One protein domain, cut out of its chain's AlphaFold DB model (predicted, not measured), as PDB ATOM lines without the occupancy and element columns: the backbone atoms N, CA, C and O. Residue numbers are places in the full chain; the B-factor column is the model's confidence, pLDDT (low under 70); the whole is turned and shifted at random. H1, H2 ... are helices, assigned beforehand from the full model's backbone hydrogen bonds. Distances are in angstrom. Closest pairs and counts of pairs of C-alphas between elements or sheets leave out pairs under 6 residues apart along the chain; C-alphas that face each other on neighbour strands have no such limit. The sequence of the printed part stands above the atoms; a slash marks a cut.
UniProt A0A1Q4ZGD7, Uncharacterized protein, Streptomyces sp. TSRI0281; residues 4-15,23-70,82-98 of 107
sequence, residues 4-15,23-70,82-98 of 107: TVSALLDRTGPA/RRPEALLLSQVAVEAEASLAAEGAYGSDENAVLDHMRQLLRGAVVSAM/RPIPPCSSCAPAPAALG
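AT A GLANCE: This is residues 4 to 15, 23 to 70 and 82 to 98 of the 107 residues of an uncharacterized protein of Streptomyces sp. TSRI0281 (UniProt A0A1Q4ZGD7). One long helix, H2, runs along most of the length, H3 crosses it about perpendicular, and H1 packs slantwise on its first half; small H4 packs on H1. Residues 82 to 91, with no named element, reach one end. The printed part has 77 residues, with helices H1, H2, H3, H4 in chain order and no named strand: all helix, compact, radius of gyration of the C-alphas 12.9 A, spans 42 by 27 by 20 A.

IN THESE COORDINATES: H1, residues 4 to 10, begins at C-alpha 4 (25.089, 22.516, 18.414). H2 is residues 25 to 43, 27.3 A; H3, 51 to 61, 15.4 A; H4, 92 to 96, ends at C-alpha 96 (14.465, 26.398, 23.850).

HOW THE PARTS SIT: H1 touches H2's residues 27 to 34 alone, opposite ways at 35.5 degrees, only just steep; closest C-alphas, Val 5 and Ser 31, 6.0 A. H3 touches H2's residues 33 to 41 alone, at 79 degrees; closest C-alphas, Ala 37 and His 57, 5.7 A. H4 touches H1; closest C-alphas, Leu 9 and Ala 93, 6.0 A. In H1, H2, H3 and H4 every O i to N i+4 pair is within hydrogen-bond range.

THE WHOLE: C-alphas 45 and 82, farthest apart, are 43.0 A apart. Cuts leave 19.4 A between C-alphas 15 and 23, 6.4 A between 70 and 82. Residues 14, 15 and 23 have pLDDT under 70.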
ATOM      1  N   THR A   4      26.059  22.312  17.315       93.69
ATOM      2  CA  THR A   4      25.089  22.516  18.414       93.69
ATOM      3  C   THR A   4      23.710  22.971  17.936       93.69
ATOM      4  O   THR A   4      22.685  22.497  18.415       93.69
ATOM      5  N   VAL A   5      23.658  23.866  16.943       91.62
ATOM      6  CA  VAL A   5      22.383  24.351  16.387       91.62
ATOM      7  C   VAL A   5      21.727  23.287  15.509       91.62
ATOM      8  O   VAL A   5      20.505  23.169  15.505       91.62
ATOM      9  N   SER A   6      22.523  22.479  14.805       89.38
ATOM     10  CA  SER A   6      22.033  21.317  14.046       89.38
ATOM     11  C   SER A   6      21.377  20.304  14.970       89.38
ATOM     12  O   SER A   6      20.210  19.979  14.777       89.38
ATOM     13  N   ALA A   7      22.080  19.912  16.032       90.62
ATOM     14  CA  ALA A   7      21.570  18.998  17.041       90.62
ATOM     15  C   ALA A   7      20.309  19.545  17.726       90.62
ATOM     16  O   ALA A   7      19.332  18.816  17.898       90.62
ATOM     17  N   LEU A   8      20.280  20.842  18.051       89.44
ATOM     18  CA  LEU A   8      19.100  21.491  18.623       89.44
ATOM     19  C   LEU A   8      17.891  21.438  17.675       89.44
ATOM     20  O   LEU A   8      16.782  21.134  18.113       89.44
ATOM     21  N   LEU A   9      18.088  21.708  16.381       85.88
ATOM     22  CA  LEU A   9      17.022  21.635  15.378       85.88
ATOM     23  C   LEU A   9      16.560  20.195  15.142       85.88
ATOM     24  O   LEU A   9      15.361  19.967  14.984       85.88
ATOM     25  N   ASP A  10      17.469  19.223  15.171       86.38
ATOM     26  CA  ASP A  10      17.149  17.812  14.952       86.38
ATOM     27  C   ASP A  10      16.258  17.215  16.045       86.38
ATOM     28  O   ASP A  10      15.458  16.323  15.749       86.38
ATOM     29  N   ARG A  11      16.295  17.768  17.267       86.50
ATOM     30  CA  ARG A  11      15.341  17.445  18.347       86.50
ATOM     31  C   ARG A  11      13.892  17.789  17.977       86.50
ATOM     32  O   ARG A  11      12.962  17.252  18.576       86.50
ATOM     33  N   THR A  12      13.680  18.655  16.983       73.06
ATOM     34  CA  THR A  12      12.349  18.949  16.443       73.06
ATOM     35  C   THR A  12      11.856  17.741  15.649       73.06
ATOM     36  O   THR A  12      12.353  17.431  14.556       73.06
ATOM     37  N   GLY A  13      10.872  17.042  16.218       70.06
ATOM     38  CA  GLY A  13      10.293  15.838  15.633       70.06
ATOM     39  C   GLY A  13       9.777  16.059  14.202       70.06
ATOM     40  O   GLY A  13       9.384  17.173  13.841       70.06
ATOM     41  N   PRO A  14       9.739  15.005  13.367       67.38
ATOM     42  CA  PRO A  14       9.430  15.111  11.940       67.38
ATOM     43  C   PRO A  14       8.067  15.753  11.640       67.38
ATOM     44  O   PRO A  14       7.935  16.433  10.629       67.38
ATOM     45  N   ALA A  15       7.085  15.625  12.541       65.81
ATOM     46  CA  ALA A  15       5.762  16.243  12.408       65.81
ATOM     47  C   ALA A  15       5.782  17.785  12.404       65.81
ATOM     48  O   ALA A  15       4.873  18.410  11.868       65.81
ATOM     49  N   ARG A  23      17.478  28.593   3.221       60.12
ATOM     50  CA  ARG A  23      18.187  28.831   4.493       60.12
ATOM     51  C   ARG A  23      17.260  29.583   5.446       60.12
ATOM     52  O   ARG A  23      16.722  30.627   5.090       60.12
ATOM     53  N   ARG A  24      17.081  29.048   6.649       77.56
ATOM     54  CA  ARG A  24      16.251  29.656   7.691       77.56
ATOM     55  C   ARG A  24      17.066  30.747   8.389       77.56
ATOM     56  O   ARG A  24      18.110  30.407   8.955       77.56
ATOM     57  N   PRO A  25      16.667  32.028   8.315       82.56
ATOM     58  CA  PRO A  25      17.441  33.120   8.899       82.56
ATOM     59  C   PRO A  25      17.641  32.927  10.405       82.56
ATOM     60  O   PRO A  25      18.728  33.186  10.903       82.56
ATOM     61  N   GLU A  26      16.662  32.360  11.108       86.19
ATOM     62  CA  GLU A  26      16.750  32.057  12.537       86.19
ATOM     63  C   GLU A  26      17.866  31.046  12.826       86.19
ATOM     64  O   GLU A  26      18.692  31.265  13.704       86.19
ATOM     65  N   ALA A  27      17.956  29.967  12.042       88.44
ATOM     66  CA  ALA A  27      19.009  28.963  12.206       88.44
ATOM     67  C   ALA A  27      20.405  29.533  11.905       88.44
ATOM     68  O   ALA A  27      21.383  29.151  12.547       88.44
ATOM     69  N   LEU A  28      20.507  30.450  10.938       89.56
ATOM     70  CA  LEU A  28      21.760  31.149  10.650       89.56
ATOM     71  C   LEU A  28      22.159  32.092  11.787       89.56
ATOM     72  O   LEU A  28      23.315  32.054  12.198       89.56
ATOM     73  N   LEU A  29      21.219  32.878  12.318       91.56
ATOM     74  CA  LEU A  29      21.458  33.780  13.448       91.56
ATOM     75  C   LEU A  29      21.894  32.998  14.692       91.56
ATOM     76  O   LEU A  29      22.935  33.292  15.270       91.56
ATOM     77  N   LEU A  30      21.177  31.929  15.050       92.88
ATOM     78  CA  LEU A  30      21.569  31.063  16.167       92.88
ATOM     79  C   LEU A  30      22.940  30.418  15.937       92.88
ATOM     80  O   LEU A  30      23.722  30.279  16.871       92.88
ATOM     81  N   SER A  31      23.260  30.050  14.692       94.81
ATOM     82  CA  SER A  31      24.575  29.508  14.343       94.81
ATOM     83  C   SER A  31      25.703  30.526  14.506       94.81
ATOM     84  O   SER A  31      26.827  30.097  14.734       94.81
ATOM     85  N   GLN A  32      25.444  31.826  14.354       95.56
ATOM     86  CA  GLN A  32      26.436  32.877  14.606       95.56
ATOM     87  C   GLN A  32      26.644  33.068  16.109       95.56
ATOM     88  O   GLN A  32      27.782  33.081  16.564       95.56
ATOM     89  N   VAL A  33      25.554  33.102  16.878       96.44
ATOM     90  CA  VAL A  33      25.614  33.195  18.346       96.44
ATOM     91  C   VAL A  33      26.310  31.979  18.958       96.44
ATOM     92  O   VAL A  33      27.037  32.117  19.931       96.44
ATOM     93  N   ALA A  34      26.148  30.787  18.378       96.44
ATOM     94  CA  ALA A  34      26.866  29.594  18.826       96.44
ATOM     95  C   ALA A  34      28.390  29.713  18.632       96.44
ATOM     96  O   ALA A  34      29.144  29.333  19.520       96.44
ATOM     97  N   VAL A  35      28.840  30.297  17.512       97.00
ATOM     98  CA  VAL A  35      30.268  30.583  17.282       97.00
ATOM     99  C   VAL A  35      30.791  31.595  18.304       97.00
ATOM    100  O   VAL A  35      31.890  31.428  18.824       97.00
ATOM    101  N   GLU A  36      30.008  32.631  18.611       96.75
ATOM    102  CA  GLU A  36      30.360  33.613  19.642       96.75
ATOM    103  C   GLU A  36      30.428  32.973  21.035       96.75
ATOM    104  O   GLU A  36      31.379  33.211  21.773       96.75
ATOM    105  N   ALA A  37      29.481  32.093  21.364       96.75
ATOM    106  CA  ALA A  37      29.474  31.354  22.618       96.75
ATOM    107  C   ALA A  37      30.712  30.456  22.773       96.75
ATOM    108  O   ALA A  37      31.354  30.486  23.822       96.75
ATOM    109  N   GLU A  38      31.088  29.699  21.736       95.31
ATOM    110  CA  GLU A  38      32.317  28.892  21.749       95.31
ATOM    111  C   GLU A  38      33.574  29.756  21.899       95.31
ATOM    112  O   GLU A  38      34.485  29.393  22.646       95.31
ATOM    113  N   ALA A  39      33.630  30.905  21.220       94.69
ATOM    114  CA  ALA A  39      34.760  31.821  21.319       94.69
ATOM    115  C   ALA A  39      34.904  32.410  22.734       94.69
ATOM    116  O   ALA A  39      36.020  32.461  23.255       94.69
ATOM    117  N   SER A  40      33.793  32.800  23.369       94.19
ATOM    118  CA  SER A  40      33.772  33.291  24.754       94.19
ATOM    119  C   SER A  40      34.216  32.214  25.744       94.19
ATOM    120  O   SER A  40      35.124  32.450  26.537       94.19
ATOM    121  N   LEU A  41      33.684  30.993  25.627       94.19
ATOM    122  CA  LEU A  41      34.089  29.858  26.465       94.19
ATOM    123  C   LEU A  41      35.581  29.528  26.307       94.19
ATOM    124  O   LEU A  41      36.281  29.303  27.294       94.19
ATOM    125  N   ALA A  42      36.103  29.544  25.078       92.62
ATOM    126  CA  ALA A  42      37.526  29.336  24.828       92.62
ATOM    127  C   ALA A  42      38.394  30.442  25.457       92.62
ATOM    128  O   ALA A  42      39.460  30.143  25.998       92.62
ATOM    129  N   ALA A  43      37.944  31.701  25.428       93.38
ATOM    130  CA  ALA A  43      38.631  32.820  26.076       93.38
ATOM    131  C   ALA A  43      38.633  32.708  27.613       93.38
ATOM    132  O   ALA A  43      39.587  33.139  28.260       93.38
ATOM    133  N   GLU A  44      37.610  32.076  28.190       92.12
ATOM    134  CA  GLU A  44      37.516  31.736  29.618       92.12
ATOM    135  C   GLU A  44      38.325  30.476  30.000       92.12
ATOM    136  O   GLU A  44      38.386  30.099  31.170       92.12
ATOM    137  N   GLY A  45      38.983  29.829  29.031       89.94
ATOM    138  CA  GLY A  45      39.807  28.633  29.236       89.94
ATOM    139  C   GLY A  45      39.055  27.303  29.109       89.94
ATOM    140  O   GLY A  45      39.657  26.246  29.305       89.94
ATOM    141  N   ALA A  46      37.771  27.320  28.739       86.81
ATOM    142  CA  ALA A  46      36.942  26.136  28.510       86.81
ATOM    143  C   ALA A  46      37.049  25.631  27.054       86.81
ATOM    144  O   ALA A  46      36.082  25.618  26.285       86.81
ATOM    145  N   TYR A  47      38.251  25.211  26.648       80.25
ATOM    146  CA  TYR A  47      38.492  24.641  25.318       80.25
ATOM    147  C   TYR A  47      37.782  23.294  25.126       80.25
ATOM    148  O   TYR A  47      37.795  22.446  26.014       80.25
ATOM    149  N   GLY A  48      37.216  23.072  23.934       77.69
ATOM    150  CA  GLY A  48      36.513  21.823  23.617       77.69
ATOM    151  C   GLY A  48      35.210  21.643  24.401       77.69
ATOM    152  O   GLY A  48      34.839  20.511  24.700       77.69
ATOM    153  N   SER A  49      34.558  22.755  24.759       82.62
ATOM    154  CA  SER A  49      33.266  22.778  25.446       82.62
ATOM    155  C   SER A  49      32.238  21.874  24.762       82.62
ATOM    156  O   SER A  49      32.141  21.841  23.535       82.62
ATOM    157  N   ASP A  50      31.472  21.133  25.565       90.62
ATOM    158  CA  ASP A  50      30.419  20.265  25.049       90.62
ATOM    159  C   ASP A  50      29.180  21.054  24.586       90.62
ATOM    160  O   ASP A  50      29.042  22.260  24.806       90.62
ATOM    161  N   GLU A  51      28.252  20.353  23.933       91.12
ATOM    162  CA  GLU A  51      27.025  20.943  23.394       91.12
ATOM    163  C   GLU A  51      26.198  21.695  24.453       91.12
ATOM    164  O   GLU A  51      25.622  22.740  24.148       91.12
ATOM    165  N   ASN A  52      26.136  21.193  25.692       92.50
ATOM    166  CA  ASN A  52      25.335  21.807  26.749       92.50
ATOM    167  C   ASN A  52      25.974  23.104  27.242       92.50
ATOM    168  O   ASN A  52      25.262  24.095  27.389       92.50
ATOM    169  N   ALA A  53      27.298  23.124  27.419       94.69
ATOM    170  CA  ALA A  53      28.028  24.334  27.790       94.69
ATOM    171  C   ALA A  53      27.819  25.454  26.756       94.69
ATOM    172  O   ALA A  53      27.518  26.593  27.120       94.69
ATOM    173  N   VAL A  54      27.879  25.117  25.462       95.75
ATOM    174  CA  VAL A  54      27.596  26.071  24.380       95.75
ATOM    175  C   VAL A  54      26.147  26.566  24.445       95.75
ATOM    176  O   VAL A  54      25.916  27.770  24.368       95.75
ATOM    177  N   LEU A  55      25.161  25.680  24.636       95.38
ATOM    178  CA  LEU A  55      23.749  26.078  24.750       95.38
ATOM    179  C   LEU A  55      23.478  26.983  25.961       95.38
ATOM    180  O   LEU A  55      22.702  27.932  25.845       95.38
ATOM    181  N   ASP A  56      24.093  26.716  27.110       94.94
ATOM    182  CA  ASP A  56      23.924  27.535  28.313       94.94
ATOM    183  C   ASP A  56      24.511  28.932  28.132       94.94
ATOM    184  O   ASP A  56      23.875  29.926  28.489       94.94
ATOM    185  N   HIS A  57      25.676  29.033  27.496       96.06
ATOM    186  CA  HIS A  57      26.277  30.324  27.196       96.06
ATOM    187  C   HIS A  57      25.492  31.075  26.104       96.06
ATOM    188  O   HIS A  57      25.256  32.278  26.218       96.06
ATOM    189  N   MET A  58      24.949  30.369  25.103       96.75
ATOM    190  CA  MET A  58      23.998  30.954  24.148       96.75
ATOM    191  C   MET A  58      22.766  31.540  24.854       96.75
ATOM    192  O   MET A  58      22.345  32.640  24.506       96.75
ATOM    193  N   ARG A  59      22.192  30.857  25.859       95.62
ATOM    194  CA  ARG A  59      21.065  31.397  26.654       95.62
ATOM    195  C   ARG A  59      21.436  32.687  27.384       95.62
ATOM    196  O   ARG A  59      20.592  33.568  27.518       95.62
ATOM    197  N   GLN A  60      22.679  32.804  27.851       94.81
ATOM    198  CA  GLN A  60      23.174  34.024  28.491       94.81
ATOM    199  C   GLN A  60      23.295  35.174  27.485       94.81
ATOM    200  O   GLN A  60      22.762  36.253  27.744       94.81
ATOM    201  N   LEU A  61      23.915  34.932  26.325       95.00
ATOM    202  CA  LEU A  61      24.062  35.927  25.253       95.00
ATOM    203  C   LEU A  61      22.710  36.389  24.693       95.00
ATOM    204  O   LEU A  61      22.530  37.555  24.350       95.00
ATOM    205  N   LEU A  62      21.741  35.479  24.623       94.75
ATOM    206  CA  LEU A  62      20.406  35.733  24.083       94.75
ATOM    207  C   LEU A  62      19.404  36.233  25.127       94.75
ATOM    208  O   LEU A  62      18.215  36.366  24.829       94.75
ATOM    209  N   ARG A  63      19.838  36.508  26.358       93.69
ATOM    210  CA  ARG A  63      18.926  36.903  27.430       93.69
ATOM    211  C   ARG A  63      18.210  38.210  27.081       93.69
ATOM    212  O   ARG A  63      18.825  39.267  26.984       93.69
ATOM    213  N   GLY A  64      16.886  38.136  26.944       88.81
ATOM    214  CA  GLY A  64      16.052  39.279  26.557       88.81
ATOM    215  C   GLY A  64      16.077  39.600  25.058       88.81
ATOM    216  O   GLY A  64      15.503  40.608  24.649       88.81
ATOM    217  N   ALA A  65      16.713  38.762  24.236       91.06
ATOM    218  CA  ALA A  65      16.707  38.914  22.790       91.06
ATOM    219  C   ALA A  65      15.344  38.538  22.186       91.06
ATOM    220  O   ALA A  65      14.627  37.666  22.681       91.06
ATOM    221  N   VAL A  66      15.018  39.177  21.062       87.06
ATOM    222  CA  VAL A  66      13.829  38.893  20.248       87.06
ATOM    223  C   VAL A  66      14.273  38.710  18.803       87.06
ATOM    224  O   VAL A  66      15.045  39.515  18.284       87.06
ATOM    225  N   VAL A  67      13.768  37.669  18.137       83.56
ATOM    226  CA  VAL A  67      14.017  37.436  16.706       83.56
ATOM    227  C   VAL A  67      12.761  37.784  15.919       83.56
ATOM    228  O   VAL A  67      11.684  37.250  16.178       83.56
ATOM    229  N   SER A  68      12.906  38.677  14.939       82.62
ATOM    230  CA  SER A  68      11.829  39.104  14.044       82.62
ATOM    231  C   SER A  68      12.296  39.039  12.593       82.62
ATOM    232  O   SER A  68      13.366  39.549  12.260       82.62
ATOM    233  N   ALA A  69      11.492  38.422  11.729       81.56
ATOM    234  CA  ALA A  69      11.692  38.443  10.287       81.56
ATOM    235  C   ALA A  69      10.705  39.431   9.663       81.56
ATOM    236  O   ALA A  69       9.498  39.302   9.851       81.56
ATOM    237  N   MET A  70      11.207  40.407   8.911       80.81
ATOM    238  CA  MET A  70      10.387  41.446   8.286       80.81
ATOM    239  C   MET A  70      10.457  41.302   6.765       80.81
ATOM    240  O   MET A  70      11.561  41.204   6.221       80.81
ATOM    241  N   ARG A  82       4.803  43.985   8.823       78.06
ATOM    242  CA  ARG A  82       4.253  42.863   9.606       78.06
ATOM    243  C   ARG A  82       5.313  41.778   9.823       78.06
ATOM    244  O   ARG A  82       5.759  41.191   8.833       78.06
ATOM    245  N   PRO A  83       5.680  41.448  11.079       80.62
ATOM    246  CA  PRO A  83       6.611  40.364  11.345       80.62
ATOM    247  C   PRO A  83       6.075  39.026  10.848       80.62
ATOM    248  O   PRO A  83       4.908  38.684  11.049       80.62
ATOM    249  N   ILE A  84       6.954  38.248  10.237       80.00
ATOM    250  CA  ILE A  84       6.695  36.862   9.877       80.00
ATOM    251  C   ILE A  84       7.113  36.006  11.075       80.00
ATOM    252  O   ILE A  84       8.265  36.103  11.511       80.00
ATOM    253  N   PRO A  85       6.212  35.172  11.626       78.12
ATOM    254  CA  PRO A  85       6.584  34.279  12.708       78.12
ATOM    255  C   PRO A  85       7.583  33.224  12.208       78.12
ATOM    256  O   PRO A  85       7.533  32.835  11.033       78.12
ATOM    257  N   PRO A  86       8.444  32.692  13.095       80.75
ATOM    258  CA  PRO A  86       9.276  31.553  12.751       80.75
ATOM    259  C   PRO A  86       8.393  30.395  12.286       80.75
ATOM    260  O   PRO A  86       7.320  30.138  12.836       80.75
ATOM    261  N   CYS A  87       8.844  29.662  11.273       79.75
ATOM    262  CA  CYS A  87       8.112  28.478  10.828       79.75
ATOM    263  C   CYS A  87       8.074  27.390  11.918       79.75
ATOM    264  O   CYS A  87       8.907  27.376  12.824       79.75
ATOM    265  N   SER A  88       7.191  26.401  11.761       80.56
ATOM    266  CA  SER A  88       7.071  25.268  12.691       80.56
ATOM    267  C   SER A  88       8.386  24.516  12.945       80.56
ATOM    268  O   SER A  88       8.598  24.042  14.055       80.56
ATOM    269  N   SER A  89       9.286  24.437  11.952       80.25
ATOM    270  CA  SER A  89      10.595  23.778  12.109       80.25
ATOM    271  C   SER A  89      11.573  24.590  12.948       80.25
ATOM    272  O   SER A  89      12.468  24.025  13.564       80.25
ATOM    273  N   CYS A  90      11.473  25.916  12.881       80.12
ATOM    274  CA  CYS A  90      12.469  26.818  13.446       80.12
ATOM    275  C   CYS A  90      12.013  27.437  14.748       80.12
ATOM    276  O   CYS A  90      12.882  27.816  15.507       80.12
ATOM    277  N   ALA A  91      10.712  27.517  15.026       84.62
ATOM    278  CA  ALA A  91      10.184  28.037  16.283       84.62
ATOM    279  C   ALA A  91      10.716  27.321  17.547       84.62
ATOM    280  O   ALA A  91      10.967  28.015  18.533       84.62
ATOM    281  N   PRO A  92      10.954  25.989  17.561       86.69
ATOM    282  CA  PRO A  92      11.384  25.301  18.782       86.69
ATOM    283  C   PRO A  92      12.787  25.679  19.268       86.69
ATOM    284  O   PRO A  92      13.010  25.772  20.469       86.69
ATOM    285  N   ALA A  93      13.735  25.910  18.356       88.75
ATOM    286  CA  ALA A  93      15.122  26.220  18.711       88.75
ATOM    287  C   ALA A  93      15.305  27.557  19.473       88.75
ATOM    288  O   ALA A  93      15.874  27.524  20.562       88.75
ATOM    289  N   PRO A  94      14.824  28.720  18.986       88.56
ATOM    290  CA  PRO A  94      14.873  29.969  19.733       88.56
ATOM    291  C   PRO A  94      14.040  29.873  21.016       88.56
ATOM    292  O   PRO A  94      14.513  30.314  22.058       88.56
ATOM    293  N   ALA A  95      12.883  29.196  20.999       88.75
ATOM    294  CA  ALA A  95      12.090  28.985  22.211       88.75
ATOM    295  C   ALA A  95      12.864  28.208  23.298       88.75
ATOM    296  O   ALA A  95      12.854  28.603  24.460       88.75
ATOM    297  N   ALA A  96      13.612  27.161  22.929       89.69
ATOM    298  CA  ALA A  96      14.465  26.398  23.850       89.69
ATOM    299  C   ALA A  96      15.654  27.202  24.421       89.69
ATOM    300  O   ALA A  96      16.279  26.792  25.409       89.69
ATOM    301  N   LEU A  97      15.968  28.337  23.792       91.69
ATOM    302  CA  LEU A  97      16.977  29.303  24.220       91.69
ATOM    303  C   LEU A  97      16.362  30.512  24.951       91.69
ATOM    304  O   LEU A  97      17.091  31.428  25.314       91.69
ATOM    305  N   GLY A  98      15.042  30.526  25.176       88.88
ATOM    306  CA  GLY A  98      14.336  31.643  25.812       88.88
ATOM    307  C   GLY A  98      14.123  32.855  24.896       88.88
ATOM    308  O   GLY A  98      13.771  33.930  25.375       88.88
TER     309      GLY A  98